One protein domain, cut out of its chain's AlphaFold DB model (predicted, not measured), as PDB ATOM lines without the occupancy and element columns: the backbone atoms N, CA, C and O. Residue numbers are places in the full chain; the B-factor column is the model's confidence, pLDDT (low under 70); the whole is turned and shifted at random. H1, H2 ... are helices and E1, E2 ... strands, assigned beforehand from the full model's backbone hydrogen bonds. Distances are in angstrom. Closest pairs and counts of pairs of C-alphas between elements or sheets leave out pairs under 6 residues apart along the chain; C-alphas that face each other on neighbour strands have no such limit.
ATOM      1  N   LYS A 105     119.854 166.774 157.978       40.59
ATOM      2  CA  LYS A 105     120.250 168.190 157.966       40.59
ATOM      3  C   LYS A 105     121.681 168.450 157.488       40.59
ATOM      4  O   LYS A 105     121.881 169.361 156.692       40.59
ATOM      5  N   GLU A 106     122.667 167.678 157.942       42.91
ATOM      6  CA  GLU A 106     124.072 167.906 157.565       42.91
ATOM      7  C   GLU A 106     124.335 167.481 156.120       42.91
ATOM      8  O   GLU A 106     125.025 168.175 155.376       42.91
ATOM      9  N   TRP A 107     123.708 166.390 155.679       41.06
ATOM     10  CA  TRP A 107     123.947 165.821 154.352       41.06
ATOM     11  C   TRP A 107     123.333 166.657 153.213       41.06
ATOM     12  O   TRP A 107     123.970 166.853 152.177       41.06
ATOM     13  N   VAL A 108     122.140 167.231 153.432       42.19
ATOM     14  CA  VAL A 108     121.480 168.158 152.488       42.19
ATOM     15  C   VAL A 108     122.315 169.422 152.245       42.19
ATOM     16  O   VAL A 108     122.278 169.966 151.145       42.19
ATOM     17  N   SER A 109     123.103 169.867 153.231       42.44
ATOM     18  CA  SER A 109     123.892 171.103 153.125       42.44
ATOM     19  C   SER A 109     125.164 170.985 152.272       42.44
ATOM     20  O   SER A 109     125.651 172.000 151.784       42.44
ATOM     21  N   ILE A 110     125.698 169.771 152.061       45.38
ATOM     22  CA  ILE A 110     127.025 169.576 151.442       45.38
ATOM     23  C   ILE A 110     126.928 168.983 150.031       45.38
ATOM     24  O   ILE A 110     127.697 169.381 149.157       45.38
ATOM     25  N   ARG A 111     126.020 168.030 149.773       41.41
ATOM     26  CA  ARG A 111     125.900 167.374 148.456       41.41
ATOM     27  C   ARG A 111     124.452 166.997 148.169       41.41
ATOM     28  O   ARG A 111     123.970 165.947 148.582       41.41
ATOM     29  N   GLY A 112     123.750 167.863 147.445       35.97
ATOM     30  CA  GLY A 112     122.400 167.598 146.957       35.97
ATOM     31  C   GLY A 112     122.366 166.426 145.974       35.97
ATOM     32  O   GLY A 112     122.446 166.630 144.771       35.97
ATOM     33  N   SER A 113     122.227 165.198 146.478       38.44
ATOM     34  CA  SER A 113     121.761 164.043 145.700       38.44
ATOM     35  C   SER A 113     121.261 162.909 146.609       38.44
ATOM     36  O   SER A 113     121.819 161.819 146.592       38.44
ATOM     37  N   GLY A 114     120.213 163.183 147.397       46.22
ATOM     38  CA  GLY A 114     119.250 162.206 147.935       46.22
ATOM     39  C   GLY A 114     119.745 161.011 148.774       46.22
ATOM     40  O   GLY A 114     120.916 160.678 148.853       46.22
ATOM     41  N   HIS A 115     118.769 160.281 149.318       46.12
ATOM     42  CA  HIS A 115     118.870 158.927 149.896       46.12
ATOM     43  C   HIS A 115     119.121 158.854 151.409       46.12
ATOM     44  O   HIS A 115     120.178 158.462 151.893       46.12
ATOM     45  N   ASN A 116     118.040 159.141 152.140       52.41
ATOM     46  CA  ASN A 116     117.791 158.681 153.504       52.41
ATOM     47  C   ASN A 116     118.041 157.179 153.577       52.41
ATOM     48  O   ASN A 116     117.283 156.398 152.998       52.41
ATOM     49  N   LEU A 117     119.112 156.778 154.254       62.88
ATOM     50  CA  LEU A 117     119.340 155.365 154.473       62.88
ATOM     51  C   LEU A 117     118.330 154.867 155.511       62.88
ATOM     52  O   LEU A 117     118.206 155.469 156.570       62.88
ATOM     53  N   LEU A 118     117.569 153.818 155.209       69.88
ATOM     54  CA  LEU A 118     116.538 153.287 156.098       69.88
ATOM     55  C   LEU A 118     117.143 152.252 157.052       69.88
ATOM     56  O   LEU A 118     117.748 151.271 156.613       69.88
ATOM     57  N   ARG A 119     116.905 152.440 158.353       80.94
ATOM     58  CA  ARG A 119     117.073 151.403 159.374       80.94
ATOM     59  C   ARG A 119     115.795 151.276 160.191       80.94
ATOM     60  O   ARG A 119     115.270 152.256 160.704       80.94
ATOM     61  N   THR A 120     115.327 150.050 160.336       82.94
ATOM     62  CA  THR A 120     114.226 149.642 161.207       82.94
ATOM     63  C   THR A 120     114.682 148.443 162.039       82.94
ATOM     64  O   THR A 120     115.801 147.958 161.875       82.94
ATOM     65  N   LYS A 121     113.815 147.924 162.916       82.25
ATOM     66  CA  LYS A 121     114.107 146.681 163.646       82.25
ATOM     67  C   LYS A 121     114.292 145.471 162.718       82.25
ATOM     68  O   LYS A 121     115.066 144.590 163.048       82.25
ATOM     69  N   ARG A 122     113.598 145.437 161.573       84.88
ATOM     70  CA  ARG A 122     113.532 144.267 160.672       84.88
ATOM     71  C   ARG A 122     114.264 144.456 159.344       84.88
ATOM     72  O   ARG A 122     114.415 143.507 158.585       84.88
ATOM     73  N   PHE A 123     114.719 145.670 159.050       86.00
ATOM     74  CA  PHE A 123     115.393 146.000 157.797       86.00
ATOM     75  C   PHE A 123     116.480 147.038 158.023       86.00
ATOM     76  O   PHE A 123     116.268 148.007 158.752       86.00
ATOM     77  N   GLY A 124     117.593 146.892 157.323       84.62
ATOM     78  CA  GLY A 124     118.630 147.907 157.230       84.62
ATOM     79  C   GLY A 124     119.201 147.963 155.824       84.62
ATOM     80  O   GLY A 124     119.270 146.955 155.126       84.62
ATOM     81  N   GLN A 125     119.626 149.141 155.390       86.94
ATOM     82  CA  GLN A 125     120.492 149.256 154.215       86.94
ATOM     83  C   GLN A 125     121.963 149.044 154.615       86.94
ATOM     84  O   GLN A 125     122.312 149.345 155.760       86.94
ATOM     85  N   PRO A 126     122.848 148.565 153.717       84.81
ATOM     86  CA  PRO A 126     124.202 148.108 154.036       84.81
ATOM     87  C   PRO A 126     125.022 149.023 154.951       84.81
ATOM     88  O   PRO A 126     125.650 148.557 155.896       84.81
ATOM     89  N   ARG A 127     124.983 150.341 154.727       81.25
ATOM     90  CA  ARG A 127     125.727 151.324 155.538       81.25
ATOM     91  C   ARG A 127     125.176 151.495 156.958       81.25
ATOM     92  O   ARG A 127     125.898 151.911 157.859       81.25
ATOM     93  N   THR A 128     123.903 151.170 157.158       83.81
ATOM     94  CA  THR A 128     123.225 151.256 158.457       83.81
ATOM     95  C   THR A 128     123.401 150.001 159.303       83.81
ATOM     96  O   THR A 128     122.936 149.985 160.441       83.81
ATOM     97  N   LEU A 129     124.031 148.948 158.771       85.56
ATOM     98  CA  LEU A 129     124.283 147.725 159.524       85.56
ATOM     99  C   LEU A 129     125.270 147.976 160.667       85.56
ATOM    100  O   LEU A 129     126.223 148.749 160.543       85.56
ATOM    101  N   LYS A 130     125.027 147.299 161.785       88.62
ATOM    102  CA  LYS A 130     125.847 147.335 162.993       88.62
ATOM    103  C   LYS A 130     126.532 145.990 163.187       88.62
ATOM    104  O   LYS A 130     126.001 144.948 162.816       88.62
ATOM    105  N   VAL A 131     127.713 146.016 163.804       87.25
ATOM    106  CA  VAL A 131     128.385 144.786 164.236       87.25
ATOM    107  C   VAL A 131     127.452 144.029 165.169       87.25
ATOM    108  O   VAL A 131     126.926 144.601 166.120       87.25
ATOM    109  N   GLY A 132     127.257 142.748 164.886       86.62
ATOM    110  CA  GLY A 132     126.342 141.899 165.631       86.62
ATOM    111  C   GLY A 132     124.941 141.776 165.043       86.62
ATOM    112  O   GLY A 132     124.262 140.831 165.432       86.62
ATOM    113  N   ASP A 133     124.542 142.632 164.092       89.12
ATOM    114  CA  ASP A 133     123.304 142.423 163.333       89.12
ATOM    115  C   ASP A 133     123.347 141.040 162.664       89.12
ATOM    116  O   ASP A 133     124.384 140.629 162.134       89.12
ATOM    117  N   ILE A 134     122.220 140.332 162.681       89.81
ATOM    118  CA  ILE A 134     122.066 139.030 162.030       89.81
ATOM    119  C   ILE A 134     121.087 139.210 160.876       89.81
ATOM    120  O   ILE A 134     119.986 139.724 161.061       89.81
ATOM    121  N   LEU A 135     121.491 138.819 159.673       88.50
ATOM    122  CA  LEU A 135     120.626 138.843 158.499       88.50
ATOM    123  C   LEU A 135     119.634 137.673 158.546       88.50
ATOM    124  O   LEU A 135     119.895 136.658 159.184       88.50
ATOM    125  N   VAL A 136     118.526 137.758 157.805       84.56
ATOM    126  CA  VAL A 136     117.580 136.626 157.640       84.56
ATOM    127  C   VAL A 136     118.248 135.366 157.074       84.56
ATOM    128  O   VAL A 136     117.780 134.259 157.324       84.56
ATOM    129  N   THR A 137     119.388 135.508 156.394       81.94
ATOM    130  CA  THR A 137     120.226 134.378 155.963       81.94
ATOM    131  C   THR A 137     120.906 133.638 157.122       81.94
ATOM    132  O   THR A 137     121.499 132.595 156.889       81.94
ATOM    133  N   GLY A 138     120.841 134.148 158.355       80.94
ATOM    134  CA  GLY A 138     121.568 133.637 159.521       80.94
ATOM    135  C   GLY A 138     122.994 134.182 159.652       80.94
ATOM    136  O   GLY A 138     123.658 133.931 160.655       80.94
ATOM    137  N   GLU A 139     123.472 134.954 158.675       85.44
ATOM    138  CA  GLU A 139     124.816 135.529 158.696       85.44
ATOM    139  C   GLU A 139     124.901 136.737 159.630       85.44
ATOM    140  O   GLU A 139     124.079 137.653 159.579       85.44
ATOM    141  N   LYS A 140     125.945 136.767 160.458       88.44
ATOM    142  CA  LYS A 140     126.222 137.845 161.404       88.44
ATOM    143  C   LYS A 140     127.196 138.857 160.815       88.44
ATOM    144  O   LYS A 140     128.221 138.484 160.247       88.44
ATOM    145  N   VAL A 141     126.932 140.141 161.031       87.06
ATOM    146  CA  VAL A 141     127.858 141.227 160.701       87.06
ATOM    147  C   VAL A 141     129.029 141.213 161.684       87.06
ATOM    148  O   VAL A 141     128.864 141.441 162.885       87.06
ATOM    149  N   LEU A 142     130.228 140.948 161.171       82.44
ATOM    150  CA  LEU A 142     131.448 140.765 161.960       82.44
ATOM    151  C   LEU A 142     132.265 142.048 162.133       82.44
ATOM    152  O   LEU A 142     133.129 142.127 163.007       82.44
ATOM    153  N   SER A 143     132.072 143.044 161.274       82.69
ATOM    154  CA  SER A 143     132.841 144.291 161.302       82.69
ATOM    155  C   SER A 143     132.022 145.460 160.760       82.69
ATOM    156  O   SER A 143     131.064 145.227 160.021       82.69
ATOM    157  N   PRO A 144     132.385 146.706 161.114       81.00
ATOM    158  CA  PRO A 144     131.741 147.891 160.564       81.00
ATOM    159  C   PRO A 144     131.727 147.874 159.030       81.00
ATOM    160  O   PRO A 144     132.762 147.542 158.438       81.00
ATOM    161  N   PRO A 145     130.600 148.234 158.383       80.88
ATOM    162  CA  PRO A 145     130.537 148.366 156.935       80.88
ATOM    163  C   PRO A 145     131.575 149.354 156.390       80.88
ATOM    164  O   PRO A 145     131.973 150.305 157.067       80.88
ATOM    165  N   ARG A 146     131.993 149.143 155.141       74.44
ATOM    166  CA  ARG A 146     133.031 149.933 154.464       74.44
ATOM    167  C   ARG A 146     132.586 150.411 153.092       74.44
ATOM    168  O   ARG A 146     131.656 149.865 152.508       74.44
ATOM    169  N   GLU A 147     133.230 151.445 152.571       68.50
ATOM    170  CA  GLU A 147     132.946 151.955 151.233       68.50
ATOM    171  C   GLU A 147     133.600 151.047 150.188       68.50
ATOM    172  O   GLU A 147     134.808 150.813 150.236       68.50
ATOM    173  N   GLY A 148     132.794 150.528 149.257       57.59
ATOM    174  CA  GLY A 148     133.240 149.631 148.186       57.59
ATOM    175  C   GLY A 148     133.533 150.326 146.853       57.59
ATOM    176  O   GLY A 148     133.855 149.646 145.884       57.59
ATOM    177  N   GLY A 149     133.403 151.657 146.788       55.75
ATOM    178  CA  GLY A 149     133.471 152.430 145.543       55.75
ATOM    179  C   GLY A 149     132.195 152.315 144.693       55.75
ATOM    180  O   GLY A 149     131.360 151.444 144.918       55.75
ATOM    181  N   ASN A 150     132.003 153.233 143.737       61.53
ATOM    182  CA  ASN A 150     130.855 153.258 142.808       61.53
ATOM    183  C   ASN A 150     129.469 153.131 143.481       61.53
ATOM    184  O   ASN A 150     128.547 152.522 142.941       61.53
ATOM    185  N   GLY A 151     129.312 153.695 144.683       61.41
ATOM    186  CA  GLY A 151     128.058 153.627 145.440       61.41
ATOM    187  C   GLY A 151     127.761 152.261 146.074       61.41
ATOM    188  O   GLY A 151     126.634 152.047 146.535       61.41
ATOM    189  N   ALA A 152     128.739 151.355 146.115       66.88
ATOM    190  CA  ALA A 152     128.670 150.086 146.825       66.88
ATOM    191  C   ALA A 152     129.166 150.201 148.276       66.88
ATOM    192  O   ALA A 152     129.978 151.058 148.632       66.88
ATOM    193  N   VAL A 153     128.674 149.298 149.118       75.56
ATOM    194  CA  VAL A 153     129.041 149.146 150.526       75.56
ATOM    195  C   VAL A 153     129.497 147.712 150.747       75.56
ATOM    196  O   VAL A 153     128.788 146.768 150.399       75.56
ATOM    197  N   LEU A 154     130.670 147.554 151.346       78.00
ATOM    198  CA  LEU A 154     131.211 146.266 151.747       78.00
ATOM    199  C   LEU A 154     130.717 145.927 153.153       78.00
ATOM    200  O   LEU A 154     130.862 146.723 154.083       78.00
ATOM    201  N   VAL A 155     130.161 144.731 153.315       81.19
ATOM    202  CA  VAL A 155     129.676 144.209 154.595       81.19
ATOM    203  C   VAL A 155     130.446 142.938 154.922       81.19
ATOM    204  O   VAL A 155     130.521 142.027 154.102       81.19
ATOM    205  N   HIS A 156     131.022 142.876 156.122       86.44
ATOM    206  CA  HIS A 156     131.737 141.696 156.596       86.44
ATOM    207  C   HIS A 156     130.760 140.737 157.268       86.44
ATOM    208  O   HIS A 156     130.270 141.030 158.358       86.44
ATOM    209  N   LEU A 157     130.487 139.608 156.625       83.81
ATOM    210  CA  LEU A 157     129.520 138.620 157.087       83.81
ATOM    211  C   LEU A 157     130.211 137.345 157.562       83.81
ATOM    212  O   LEU A 157     131.292 136.988 157.094       83.81
ATOM    213  N   SER A 158     129.571 136.649 158.496       79.88
ATOM    214  CA  SER A 158     130.048 135.408 159.108       79.88
ATOM    215  C   SER A 158     129.933 134.181 158.204       79.88
ATOM    216  O   SER A 158     129.600 133.111 158.701       79.88
ATOM    217  N   GLY A 159     130.163 134.325 156.896       68.94
ATOM    218  CA  GLY A 159     130.168 133.213 155.947       68.94
ATOM    219  C   GLY A 159     131.179 132.110 156.309       68.94
ATOM    220  O   GLY A 159     131.649 131.991 157.441       68.94
ATOM    221  N   ARG A 160     131.554 131.271 155.335       61.94
ATOM    222  CA  ARG A 160     132.501 130.159 155.570       61.94
ATOM    223  C   ARG A 160     133.817 130.632 156.227       61.94
ATOM    224  O   ARG A 160     134.136 131.818 156.241       61.94
ATOM    225  N   LYS A 161     134.564 129.666 156.783       48.06
ATOM    226  CA  LYS A 161     135.793 129.802 157.597       48.06
ATOM    227  C   LYS A 161     136.467 131.188 157.496       48.06
ATOM    228  O   LYS A 161     137.107 131.497 156.496       48.06
ATOM    229  N   HIS A 162     136.357 131.964 158.581       59.12
ATOM    230  CA  HIS A 162     136.939 133.303 158.809       59.12
ATOM    231  C   HIS A 162     136.145 134.536 158.334       59.12
ATOM    232  O   HIS A 162     136.616 135.649 158.577       59.12
ATOM    233  N   GLY A 163     134.934 134.367 157.793       69.44
ATOM    234  CA  GLY A 163     134.080 135.480 157.365       69.44
ATOM    235  C   GLY A 163     134.470 136.034 155.993       69.44
ATOM    236  O   GLY A 163     135.576 135.816 155.500       69.44
ATOM    237  N   THR A 164     133.539 136.721 155.334       77.69
ATOM    238  CA  THR A 164     133.705 137.196 153.951       77.69
ATOM    239  C   THR A 164     133.161 138.610 153.799       77.69
ATOM    240  O   THR A 164     132.103 138.940 154.338       77.69
ATOM    241  N   TRP A 165     133.887 139.459 153.073       78.81
ATOM    242  CA  TRP A 165     133.403 140.780 152.686       78.81
ATOM    243  C   TRP A 165     132.574 140.666 151.414       78.81
ATOM    244  O   TRP A 165     133.068 140.243 150.373       78.81
ATOM    245  N   LEU A 166     131.307 141.054 151.501       79.69
ATOM    246  CA  LEU A 166     130.384 141.052 150.376       79.69
ATOM    247  C   LEU A 166     130.036 142.484 149.985       79.69
ATOM    248  O   LEU A 166     129.808 143.340 150.841       79.69
ATOM    249  N   SER A 167     130.011 142.739 148.678       78.94
ATOM    250  CA  SER A 167     129.660 144.041 148.118       78.94
ATOM    251  C   SER A 167     128.163 144.118 147.849       78.94
ATOM    252  O   SER A 167     127.603 143.277 147.145       78.94
ATOM    253  N   PHE A 168     127.524 145.149 148.391       75.19
ATOM    254  CA  PHE A 168     126.110 145.434 148.194       75.19
ATOM    255  C   PHE A 168     125.929 146.836 147.609       75.19
ATOM    256  O   PHE A 168     126.592 147.775 148.057       75.19
ATOM    257  N   PRO A 169     124.987 147.041 146.674       77.12
ATOM    258  CA  PRO A 169     124.530 148.383 146.341       77.12
ATOM    259  C   PRO A 169     124.065 149.117 147.607       77.12
ATOM    260  O   PRO A 169     123.316 148.559 148.408       77.12
ATOM    261  N   SER A 170     124.467 150.380 147.784       73.06
ATOM    262  CA  SER A 170     124.178 151.167 149.001       73.06
ATOM    263  C   SER A 170     122.701 151.223 149.403       73.06
ATOM    264  O   SER A 170     122.398 151.430 150.577       73.06
ATOM    265  N   ARG A 171     121.786 151.034 148.443       76.06
ATOM    266  CA  ARG A 171     120.333 151.134 148.638       76.06
ATOM    267  C   ARG A 171     119.623 149.794 148.809       76.06
ATOM    268  O   ARG A 171     118.415 149.801 149.041       76.06
ATOM    269  N   THR A 172     120.330 148.672 148.698       79.94
ATOM    270  CA  THR A 172     119.731 147.344 148.870       79.94
ATOM    271  C   THR A 172     119.123 147.230 150.262       79.94
ATOM    272  O   THR A 172     119.800 147.482 151.251       79.94
ATOM    273  N   ALA A 173     117.848 146.867 150.360       83.38
ATOM    274  CA  ALA A 173     117.247 146.557 151.650       83.38
ATOM    275  C   ALA A 173     117.690 145.155 152.085       83.38
ATOM    276  O   ALA A 173     117.509 144.190 151.343       83.38
ATOM    277  N   LEU A 174     118.269 145.045 153.277       86.19
ATOM    278  CA  LEU A 174     118.668 143.781 153.885       86.19
ATOM    279  C   LEU A 174     117.752 143.497 155.071       86.19
ATOM    280  O   LEU A 174     117.585 144.341 155.952       86.19
ATOM    281  N   ALA A 175     117.134 142.319 155.071       89.50
ATOM    282  CA  ALA A 175     116.269 141.887 156.157       89.50
ATOM    283  C   ALA A 175     117.111 141.409 157.349       89.50
ATOM    284  O   ALA A 175     118.085 140.671 157.173       89.50
ATOM    285  N   LEU A 176     116.714 141.824 158.549       88.81
ATOM    286  CA  LEU A 176     117.374 141.509 159.812       88.81
ATOM    287  C   LEU A 176     116.527 140.517 160.611       88.81
ATOM    288  O   LEU A 176     115.303 140.649 160.649       88.81
ATOM    289  N   LEU A 177     117.187 139.565 161.269       87.62
ATOM    290  CA  LEU A 177     116.580 138.766 162.327       87.62
ATOM    291  C   LEU A 177     116.531 139.587 163.611       87.62
ATOM    292  O   LEU A 177     117.519 140.196 164.025       87.62
ATOM    293  N   THR A 178     115.368 139.575 164.244       80.50
ATOM    294  CA  THR A 178     115.149 140.125 165.580       80.50
ATOM    295  C   THR A 178     115.157 139.009 166.620       80.50
ATOM    296  O   THR A 178     115.065 137.836 166.275       80.50
TER     297      THR A 178
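What this domain is: This is residues 105 to 178 of the 190 residues of an uncharacterized protein of Candidatus Zambryskibacteria bacterium RIFCSPLOWO2_12_FULL_39_16 (UniProt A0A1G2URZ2). With little regular structure, loops and a strongly twisted sheet make a body, an arm carries H1, residues 108 to 114 sticking out. Seventy-four residues are printed, 27 in named elements, mixed in class: H1, then meander E1, E2, E3, successive antiparallel neighbours. It is compact, radius of gyration of the C-alphas 12.9 A, spanning 42 by 26 by 16 A.

Where its parts are: H1, residues 105 to 110, begins at C-alpha (120.250, 168.190, 157.966). E1, residues 141 to 149, spans 19.7 A; E2 is 152 to 157; E3, 164 to 169, ends at C-alpha (124.530, 148.383, 146.341).

How they stand to each other: Hairpin E1 and E2 has N 146 and O 154, 2.9 A, within hydrogen-bond range; hairpin E2 and E3 N 155 and O 166, 2.9 A. H1, apart from E2 and E3, has 0 of 2 O i to N i+4 and 2 of 3 O i to N i+3 pairs in range.

The domain as a whole: The printed part has no cut, a long link H1 to E1 and 25 residues with pLDDT under 70.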